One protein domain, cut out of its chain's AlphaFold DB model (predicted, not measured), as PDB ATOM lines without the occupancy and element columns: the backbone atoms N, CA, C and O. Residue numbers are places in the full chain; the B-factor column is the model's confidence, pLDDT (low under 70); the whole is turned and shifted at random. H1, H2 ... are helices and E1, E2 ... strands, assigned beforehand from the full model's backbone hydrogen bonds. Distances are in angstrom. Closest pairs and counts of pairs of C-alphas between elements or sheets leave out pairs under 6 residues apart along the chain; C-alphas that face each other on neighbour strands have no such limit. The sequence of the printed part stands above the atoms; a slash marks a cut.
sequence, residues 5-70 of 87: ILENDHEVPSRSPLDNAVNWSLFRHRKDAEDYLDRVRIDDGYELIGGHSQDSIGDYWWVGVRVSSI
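This is residues 5 to 70 of the 87 residues of an uncharacterized protein of Acidiferrobacter sp. SPIII_3 (UniProt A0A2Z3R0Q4). A twisted sheet of three strands has one helix, H1, packed along one face, while the unnamed residues 5 to 20 start beside E2 and arch over the side away from H1 before entering E1. The long hairpin of E2 and E3 makes much of the length. The 66 printed residues hold E1, H1, E2 and E3 in that order; the sheet's order is E1, E3, E2, antiparallel throughout, and the class is mixed, helices and strands. The whole is compact, with a radius of gyration of the C-alphas of 11.7 A and spans of 34 by 27 by 15 A.

Start at the inner strand E3, residues 58 to 67. Beside it runs edge strand E2, residues 46 to 55, at 161 degrees; look for N 49 and O 64, 2.9 A apart and within hydrogen-bond range. On E3's other side is edge strand E1, residues 21 to 27, at 155 degrees, with N 27 and O 61 within hydrogen-bond range at 2.7 A. H1, residues 30 to 39, is on the sheet at a height of 9.0 A, making two layers, helix on one face of a sheet. It lies over E3 and, only just, over E1, with 3 of its C-alphas falling there. On the local plane it stands at 13 degrees to E3, along the strands. The closest C-alphas of H1 and E3 are those of Arg 30 and Trp 61, 6.0 A apart. H1 and E2 are near each other, with 8 pairs of C-alphas within 10 A. E1, H1 and E2 form a split strand-helix-strand unit, two strands running the same way with E3 between them, and its crossover is right-handed. Each O i to N i+4 pair in H1 is within hydrogen-bond range.

Find C-alpha 21 at (-118.508, 4.859, 173.085), where E1 begins its 16.7 A. H1 spans 14.4 A from C-alpha 30, and E2 27.7 A. E3 runs 29.2 A to C-alpha 67 at (-121.506, 4.632, 178.918).

The C-alphas farthest apart are those of Asp 44 and Ser 56, 36.7 A. The printed part has no cut and no long link between named elements. Look for pLDDT under 70 at residues 12 to 19, 44 and 69 to 70.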
ATOM      1  N   ILE A   5    -105.384   0.817 179.744       78.75
ATOM      2  CA  ILE A   5    -106.184   0.908 178.513       78.75
ATOM      3  C   ILE A   5    -105.350   1.424 177.329       78.75
ATOM      4  O   ILE A   5    -105.599   1.037 176.200       78.75
ATOM      5  N   LEU A   6    -104.309   2.232 177.570       78.69
ATOM      6  CA  LEU A   6    -103.412   2.735 176.519       78.69
ATOM      7  C   LEU A   6    -102.403   1.698 176.023       78.69
ATOM      8  O   LEU A   6    -101.673   1.978 175.077       78.69
ATOM      9  N   GLU A   7    -102.315   0.556 176.698       78.50
ATOM     10  CA  GLU A   7    -101.437  -0.568 176.351       78.50
ATOM     11  C   GLU A   7    -102.216  -1.681 175.643       78.50
ATOM     12  O   GLU A   7    -101.632  -2.673 175.216       78.50
ATOM     13  N   ASN A   8    -103.537  -1.521 175.520       76.69
ATOM     14  CA  ASN A   8    -104.358  -2.419 174.732       76.69
ATOM     15  C   ASN A   8    -104.198  -2.053 173.254       76.69
ATOM     16  O   ASN A   8    -104.494  -0.922 172.857       76.69
ATOM     17  N   ASP A   9    -103.750  -3.022 172.455       71.31
ATOM     18  CA  ASP A   9    -103.767  -2.927 170.997       71.31
ATOM     19  C   ASP A   9    -105.229  -3.019 170.548       71.31
ATOM     20  O   ASP A   9    -105.825  -4.093 170.458       71.31
ATOM     21  N   HIS A  10    -105.854  -1.856 170.429       72.75
ATOM     22  CA  HIS A  10    -107.268  -1.721 170.139       72.75
ATOM     23  C   HIS A  10    -107.413  -0.561 169.168       72.75
ATOM     24  O   HIS A  10    -106.987   0.562 169.447       72.75
ATOM     25  N   GLU A  11    -107.996  -0.836 168.006       70.38
ATOM     26  CA  GLU A  11    -108.388   0.200 167.060       70.38
ATOM     27  C   GLU A  11    -109.433   1.140 167.670       70.38
ATOM     28  O   GLU A  11    -110.175   0.777 168.585       70.38
ATOM     29  N   VAL A  12    -109.476   2.378 167.173       69.62
ATOM     30  CA  VAL A  12    -110.507   3.330 167.590       69.62
ATOM     31  C   VAL A  12    -111.891   2.736 167.299       69.62
ATOM     32  O   VAL A  12    -112.104   2.245 166.187       69.62
ATOM     33  N   PRO A  13    -112.845   2.780 168.250       66.31
ATOM     34  CA  PRO A  13    -114.161   2.205 168.045       66.31
ATOM     35  C   PRO A  13    -114.788   2.827 166.803       66.31
ATOM     36  O   PRO A  13    -114.965   4.046 166.689       66.31
ATOM     37  N   SER A  14    -115.104   1.971 165.834       55.59
ATOM     38  CA  SER A  14    -115.868   2.384 164.668       55.59
ATOM     39  C   SER A  14    -117.231   2.880 165.140       55.59
ATOM     40  O   SER A  14    -117.827   2.286 166.032       55.59
ATOM     41  N   ARG A  15    -117.725   3.957 164.512       52.38
ATOM     42  CA  ARG A  15    -118.945   4.754 164.805       52.38
ATOM     43  C   ARG A  15    -120.265   3.982 164.999       52.38
ATOM     44  O   ARG A  15    -121.330   4.592 165.088       52.38
ATOM     45  N   SER A  16    -120.212   2.661 164.984       49.03
ATOM     46  CA  SER A  16    -121.297   1.751 165.268       49.03
ATOM     47  C   SER A  16    -121.824   1.977 166.690       49.03
ATOM     48  O   SER A  16    -121.055   1.946 167.648       49.03
ATOM     49  N   PRO A  17    -123.149   2.111 166.865       51.12
ATOM     50  CA  PRO A  17    -123.779   2.292 168.177       51.12
ATOM     51  C   PRO A  17    -123.613   1.084 169.117       51.12
ATOM     52  O   PRO A  17    -124.069   1.128 170.253       51.12
ATOM     53  N   LEU A  18    -122.978   0.005 168.650       52.31
ATOM     54  CA  LEU A  18    -122.747  -1.225 169.402       52.31
ATOM     55  C   LEU A  18    -121.680  -1.071 170.498       52.31
ATOM     56  O   LEU A  18    -121.704  -1.844 171.450       52.31
ATOM     57  N   ASP A  19    -120.792  -0.075 170.406       63.12
ATOM     58  CA  ASP A  19    -119.657   0.047 171.338       63.12
ATOM     59  C   ASP A  19    -119.962   0.891 172.589       63.12
ATOM     60  O   ASP A  19    -119.154   0.979 173.509       63.12
ATOM     61  N   ASN A  20    -121.131   1.547 172.639       70.81
ATOM     62  CA  ASN A  20    -121.516   2.517 173.678       70.81
ATOM     63  C   ASN A  20    -120.473   3.626 173.954       70.81
ATOM     64  O   ASN A  20    -120.569   4.340 174.955       70.81
ATOM     65  N   ALA A  21    -119.494   3.794 173.063       72.31
ATOM     66  CA  ALA A  21    -118.508   4.859 173.085       72.31
ATOM     67  C   ALA A  21    -119.176   6.159 172.630       72.31
ATOM     68  O   ALA A  21    -119.593   6.300 171.479       72.31
ATOM     69  N   VAL A  22    -119.303   7.110 173.549       71.44
ATOM     70  CA  VAL A  22    -120.013   8.370 173.294       71.44
ATOM     71  C   VAL A  22    -119.075   9.499 172.891       71.44
ATOM     72  O   VAL A  22    -119.500  10.450 172.241       71.44
ATOM     73  N   ASN A  23    -117.799   9.409 173.269       74.31
ATOM     74  CA  ASN A  23    -116.786  10.401 172.933       74.31
ATOM     75  C   ASN A  23    -115.396   9.760 172.947       74.31
ATOM     76  O   ASN A  23    -115.116   8.943 173.821       74.31
ATOM     77  N   TRP A  24    -114.525  10.139 172.015       80.44
ATOM     78  CA  TRP A  24    -113.125   9.729 171.996       80.44
ATOM     79  C   TRP A  24    -112.231  10.798 171.375       80.44
ATOM     80  O   TRP A  24    -112.633  11.549 170.489       80.44
ATOM     81  N   SER A  25    -110.994  10.851 171.854       82.19
ATOM     82  CA  SER A  25    -109.934  11.742 171.392       82.19
ATOM     83  C   SER A  25    -108.729  10.922 170.942       82.19
ATOM     84  O   SER A  25    -108.363   9.942 171.589       82.19
ATOM     85  N   LEU A  26    -108.129  11.325 169.821       85.06
ATOM     86  CA  LEU A  26    -106.947  10.699 169.227       85.06
ATOM     87  C   LEU A  26    -105.706  11.529 169.567       85.06
ATOM     88  O   LEU A  26    -105.706  12.749 169.411       85.06
ATOM     89  N   PHE A  27    -104.637  10.857 169.966       86.44
ATOM     90  CA  PHE A  27    -103.376  11.438 170.401       86.44
ATOM     91  C   PHE A  27    -102.212  10.779 169.665       86.44
ATOM     92  O   PHE A  27    -102.190   9.571 169.440       86.44
ATOM     93  N   ARG A  28    -101.207  11.575 169.297       85.44
ATOM     94  CA  ARG A  28     -99.983  11.065 168.656       85.44
ATOM     95  C   ARG A  28     -98.912  10.635 169.650       85.44
ATOM     96  O   ARG A  28     -97.990   9.935 169.256       85.44
ATOM     97  N   HIS A  29     -99.038  11.006 170.922       84.62
ATOM     98  CA  HIS A  29     -98.146  10.523 171.968       84.62
ATOM     99  C   HIS A  29     -98.936   9.914 173.117       84.62
ATOM    100  O   HIS A  29     -99.931  10.478 173.576       84.62
ATOM    101  N   ARG A  30     -98.404   8.813 173.656       84.88
ATOM    102  CA  ARG A  30     -98.900   8.176 174.882       84.88
ATOM    103  C   ARG A  30     -99.046   9.176 176.031       84.88
ATOM    104  O   ARG A  30    -100.048   9.157 176.732       84.88
ATOM    105  N   LYS A  31     -98.078  10.082 176.193       85.25
ATOM    106  CA  LYS A  31     -98.055  11.042 177.303       85.25
ATOM    107  C   LYS A  31     -99.221  12.036 177.265       85.25
ATOM    108  O   LYS A  31     -99.753  12.362 178.318       85.25
ATOM    109  N   ASP A  32     -99.630  12.482 176.076       85.94
ATOM    110  CA  ASP A  32    -100.808  13.345 175.912       85.94
ATOM    111  C   ASP A  32    -102.096  12.595 176.293       85.94
ATOM    112  O   ASP A  32    -102.961  13.137 176.979       85.94
ATOM    113  N   ALA A  33    -102.191  11.314 175.921       84.44
ATOM    114  CA  ALA A  33    -103.307  10.455 176.305       84.44
ATOM    115  C   ALA A  33    -103.343  10.184 177.825       84.44
ATOM    116  O   ALA A  33    -104.413  10.177 178.432       84.44
ATOM    117  N   GLU A  34    -102.181  10.004 178.462       86.06
ATOM    118  CA  GLU A  34    -102.066   9.867 179.919       86.06
ATOM    119  C   GLU A  34    -102.455  11.149 180.667       86.06
ATOM    120  O   GLU A  34    -103.156  11.063 181.673       86.06
ATOM    121  N   ASP A  35    -102.039  12.327 180.185       85.25
ATOM    122  CA  ASP A  35    -102.431  13.622 180.768       85.25
ATOM    123  C   ASP A  35    -103.945  13.830 180.672       85.25
ATOM    124  O   ASP A  35    -104.592  14.243 181.636       85.25
ATOM    125  N   TYR A  36    -104.536  13.457 179.534       83.75
ATOM    126  CA  TYR A  36    -105.982  13.481 179.362       83.75
ATOM    127  C   TYR A  36    -106.691  12.554 180.360       83.75
ATOM    128  O   TYR A  36    -107.673  12.961 180.980       83.75
ATOM    129  N   LEU A  37    -106.175  11.336 180.568       80.12
ATOM    130  CA  LEU A  37    -106.710  10.383 181.547       80.12
ATOM    131  C   LEU A  37    -106.597  10.862 182.999       80.12
ATOM    132  O   LEU A  37    -107.462  10.550 183.811       80.12
ATOM    133  N   ASP A  38    -105.539  11.595 183.338       81.94
ATOM    134  CA  ASP A  38    -105.357  12.160 184.679       81.94
ATOM    135  C   ASP A  38    -106.331  13.323 184.938       81.94
ATOM    136  O   ASP A  38    -106.821  13.525 186.051       81.94
ATOM    137  N   ARG A  39    -106.664  14.068 183.878       80.31
ATOM    138  CA  ARG A  39    -107.557  15.230 183.930       80.31
ATOM    139  C   ARG A  39    -109.034  14.890 183.818       80.31
ATOM    140  O   ARG A  39    -109.869  15.644 184.324       80.31
ATOM    141  N   VAL A  40    -109.374  13.800 183.137       73.12
ATOM    142  CA  VAL A  40    -110.764  13.416 182.913       73.12
ATOM    143  C   VAL A  40    -111.360  12.846 184.200       73.12
ATOM    144  O   VAL A  40    -110.928  11.830 184.737       73.12
ATOM    145  N   ARG A  41    -112.386  13.525 184.714       72.69
ATOM    146  CA  ARG A  41    -113.225  13.006 185.792       72.69
ATOM    147  C   ARG A  41    -114.486  12.441 185.173       72.69
ATOM    148  O   ARG A  41    -115.277  13.185 184.602       72.69
ATOM    149  N   ILE A  42    -114.622  11.128 185.261       72.50
ATOM    150  CA  ILE A  42    -115.836  10.419 184.882       72.50
ATOM    151  C   ILE A  42    -116.692  10.171 186.124       72.50
ATOM    152  O   ILE A  42    -116.158   9.958 187.214       72.50
ATOM    153  N   ASP A  43    -118.006  10.248 185.948       71.00
ATOM    154  CA  ASP A  43    -118.996   9.963 186.989       71.00
ATOM    155  C   ASP A  43    -119.344   8.465 187.026       71.00
ATOM    156  O   ASP A  43    -118.971   7.705 186.128       71.00
ATOM    157  N   ASP A  44    -120.079   8.036 188.052       67.31
ATOM    158  CA  ASP A  44    -120.534   6.646 188.165       67.31
ATOM    159  C   ASP A  44    -121.484   6.302 186.994       67.31
ATOM    160  O   ASP A  44    -122.428   7.043 186.708       67.31
ATOM    161  N   GLY A  45    -121.194   5.223 186.255       71.69
ATOM    162  CA  GLY A  45    -121.911   4.836 185.022       71.69
ATOM    163  C   GLY A  45    -121.220   5.230 183.706       71.69
ATOM    164  O   GLY A  45    -121.666   4.833 182.621       71.69
ATOM    165  N   TYR A  46    -120.108   5.959 183.792       76.38
ATOM    166  CA  TYR A  46    -119.172   6.184 182.695       76.38
ATOM    167  C   TYR A  46    -117.933   5.323 182.897       76.38
ATOM    168  O   TYR A  46    -117.470   5.117 184.015       76.38
ATOM    169  N   GLU A  47    -117.356   4.850 181.806       80.38
ATOM    170  CA  GLU A  47    -116.163   4.029 181.855       80.38
ATOM    171  C   GLU A  47    -115.152   4.500 180.820       80.38
ATOM    172  O   GLU A  47    -115.480   4.786 179.668       80.38
ATOM    173  N   LEU A  48    -113.905   4.632 181.258       80.19
ATOM    174  CA  LEU A  48    -112.819   5.051 180.389       80.19
ATOM    175  C   LEU A  48    -112.355   3.859 179.568       80.19
ATOM    176  O   LEU A  48    -111.936   2.838 180.108       80.19
ATOM    177  N   ILE A  49    -112.411   4.029 178.256       82.88
ATOM    178  CA  ILE A  49    -111.828   3.116 177.287       82.88
ATOM    179  C   ILE A  49    -110.666   3.801 176.598       82.88
ATOM    180  O   ILE A  49    -110.565   5.023 176.533       82.88
ATOM    181  N   GLY A  50    -109.765   3.003 176.074       84.56
ATOM    182  CA  GLY A  50    -108.680   3.504 175.272       84.56
ATOM    183  C   GLY A  50    -107.959   2.350 174.631       84.56
ATOM    184  O   GLY A  50    -108.252   1.181 174.895       84.56
ATOM    185  N   GLY A  51    -107.034   2.729 173.778       86.50
ATOM    186  CA  GLY A  51    -106.213   1.801 173.044       86.50
ATOM    187  C   GLY A  51    -105.113   2.543 172.325       86.50
ATOM    188  O   GLY A  51    -105.076   3.778 172.271       86.50
ATOM    189  N   HIS A  52    -104.217   1.770 171.751       87.56
ATOM    190  CA  HIS A  52    -103.311   2.258 170.739       87.56
ATOM    191  C   HIS A  52    -103.422   1.377 169.511       87.56
ATOM    192  O   HIS A  52    -103.785   0.207 169.586       87.56
ATOM    193  N   SER A  53    -103.131   1.965 168.367       85.69
ATOM    194  CA  SER A  53    -103.060   1.236 167.117       85.69
ATOM    195  C   SER A  53    -102.122   1.979 166.179       85.69
ATOM    196  O   SER A  53    -101.674   3.093 166.464       85.69
ATOM    197  N   GLN A  54    -101.782   1.350 165.068       85.38
ATOM    198  CA  GLN A  54    -100.873   1.912 164.088       85.38
ATOM    199  C   GLN A  54    -101.647   2.237 162.819       85.38
ATOM    200  O   GLN A  54    -102.356   1.398 162.273       85.38
ATOM    201  N   ASP A  55    -101.515   3.475 162.354       78.81
ATOM    202  CA  ASP A  55    -102.030   3.896 161.057       78.81
ATOM    203  C   ASP A  55    -100.877   3.982 160.042       78.81
ATOM    204  O   ASP A  55     -99.703   3.916 160.406       78.81
ATOM    205  N   SER A  56    -101.195   4.218 158.767       78.50
ATOM    206  CA  SER A  56    -100.216   4.450 157.690       78.50
ATOM    207  C   SER A  56     -99.183   5.547 158.006       78.50
ATOM    208  O   SER A  56     -98.117   5.584 157.396       78.50
ATOM    209  N   ILE A  57     -99.502   6.458 158.931       76.81
ATOM    210  CA  ILE A  57     -98.640   7.572 159.358       76.81
ATOM    211  C   ILE A  57     -97.769   7.206 160.583       76.81
ATOM    212  O   ILE A  57     -96.785   7.891 160.857       76.81
ATOM    213  N   GLY A  58     -98.097   6.134 161.308       82.62
ATOM    214  CA  GLY A  58     -97.413   5.694 162.527       82.62
ATOM    215  C   GLY A  58     -98.373   5.405 163.680       82.62
ATOM    216  O   GLY A  58     -99.598   5.465 163.523       82.62
ATOM    217  N   ASP A  59     -97.804   5.101 164.844       86.62
ATOM    218  CA  ASP A  59     -98.560   4.771 166.052       86.62
ATOM    219  C   ASP A  59     -99.415   5.952 166.532       86.62
ATOM    220  O   ASP A  59     -99.038   7.129 166.455       86.62
ATOM    221  N   TYR A  60    -100.606   5.631 167.017       86.31
ATOM    222  CA  TYR A  60    -101.514   6.571 167.642       86.31
ATOM    223  C   TYR A  60    -102.164   5.938 168.867       86.31
ATOM    224  O   TYR A  60    -102.401   4.735 168.934       86.31
ATOM    225  N   TRP A  61    -102.479   6.786 169.833       88.81
ATOM    226  CA  TRP A  61    -103.209   6.439 171.039       88.81
ATOM    227  C   TRP A  61    -104.573   7.095 170.977       88.81
ATOM    228  O   TRP A  61    -104.737   8.164 170.391       88.81
ATOM    229  N   TRP A  62    -105.565   6.487 171.593       86.38
ATOM    230  CA  TRP A  62    -106.873   7.093 171.724       86.38
ATOM    231  C   TRP A  62    -107.450   6.804 173.094       86.38
ATOM    232  O   TRP A  62    -107.190   5.772 173.711       86.38
ATOM    233  N   VAL A  63    -108.228   7.762 173.574       85.00
ATOM    234  CA  VAL A  63    -108.942   7.661 174.841       85.00
ATOM    235  C   VAL A  63    -110.371   8.065 174.588       85.00
ATOM    236  O   VAL A  63    -110.635   9.134 174.037       85.00
ATOM    237  N   GLY A  64    -111.291   7.209 174.995       82.25
ATOM    238  CA  GLY A  64    -112.713   7.443 174.918       82.25
ATOM    239  C   GLY A  64    -113.423   7.200 176.233       82.25
ATOM    240  O   GLY A  64    -112.881   6.669 177.200       82.25
ATOM    241  N   VAL A  65    -114.676   7.615 176.250       79.25
ATOM    242  CA  VAL A  65    -115.605   7.354 177.336       79.25
ATOM    243  C   VAL A  65    -116.731   6.510 176.763       79.25
ATOM    244  O   VAL A  65    -117.383   6.909 175.791       79.25
ATOM    245  N   ARG A  66    -116.948   5.343 177.365       79.31
ATOM    246  CA  ARG A  66    -118.129   4.513 177.143       79.31
ATOM    247  C   ARG A  66    -119.137   4.732 178.261       79.31
ATOM    248  O   ARG A  66    -118.762   5.007 179.397       79.31
ATOM    249  N   VAL A  67    -120.415   4.622 177.935       77.00
ATOM    250  CA  VAL A  67    -121.506   4.632 178.918       77.00
ATOM    251  C   VAL A  67    -122.088   3.236 179.035       77.00
ATOM    252  O   VAL A  67    -122.163   2.513 178.045       77.00
ATOM    253  N   SER A  68    -122.546   2.846 180.222       71.88
ATOM    254  CA  SER A  68    -123.219   1.550 180.384       71.88
ATOM    255  C   SER A  68    -124.567   1.488 179.652       71.88
ATOM    256  O   SER A  68    -125.037   0.402 179.322       71.88
ATOM    257  N   SER A  69    -125.194   2.639 179.384       67.31
ATOM    258  CA  SER A  69    -126.462   2.723 178.657       67.31
ATOM    259  C   SER A  69    -126.565   4.027 177.863       67.31
ATOM    260  O   SER A  69    -126.741   5.105 178.431       67.31
ATOM    261  N   ILE A  70    -126.511   3.932 176.528       64.81
ATOM    262  CA  ILE A  70    -126.771   5.080 175.634       64.81
ATOM    263  C   ILE A  70    -128.198   5.624 175.838       64.81
ATOM    264  O   ILE A  70    -128.441   6.806 175.613       64.81
TER     265      ILE A  70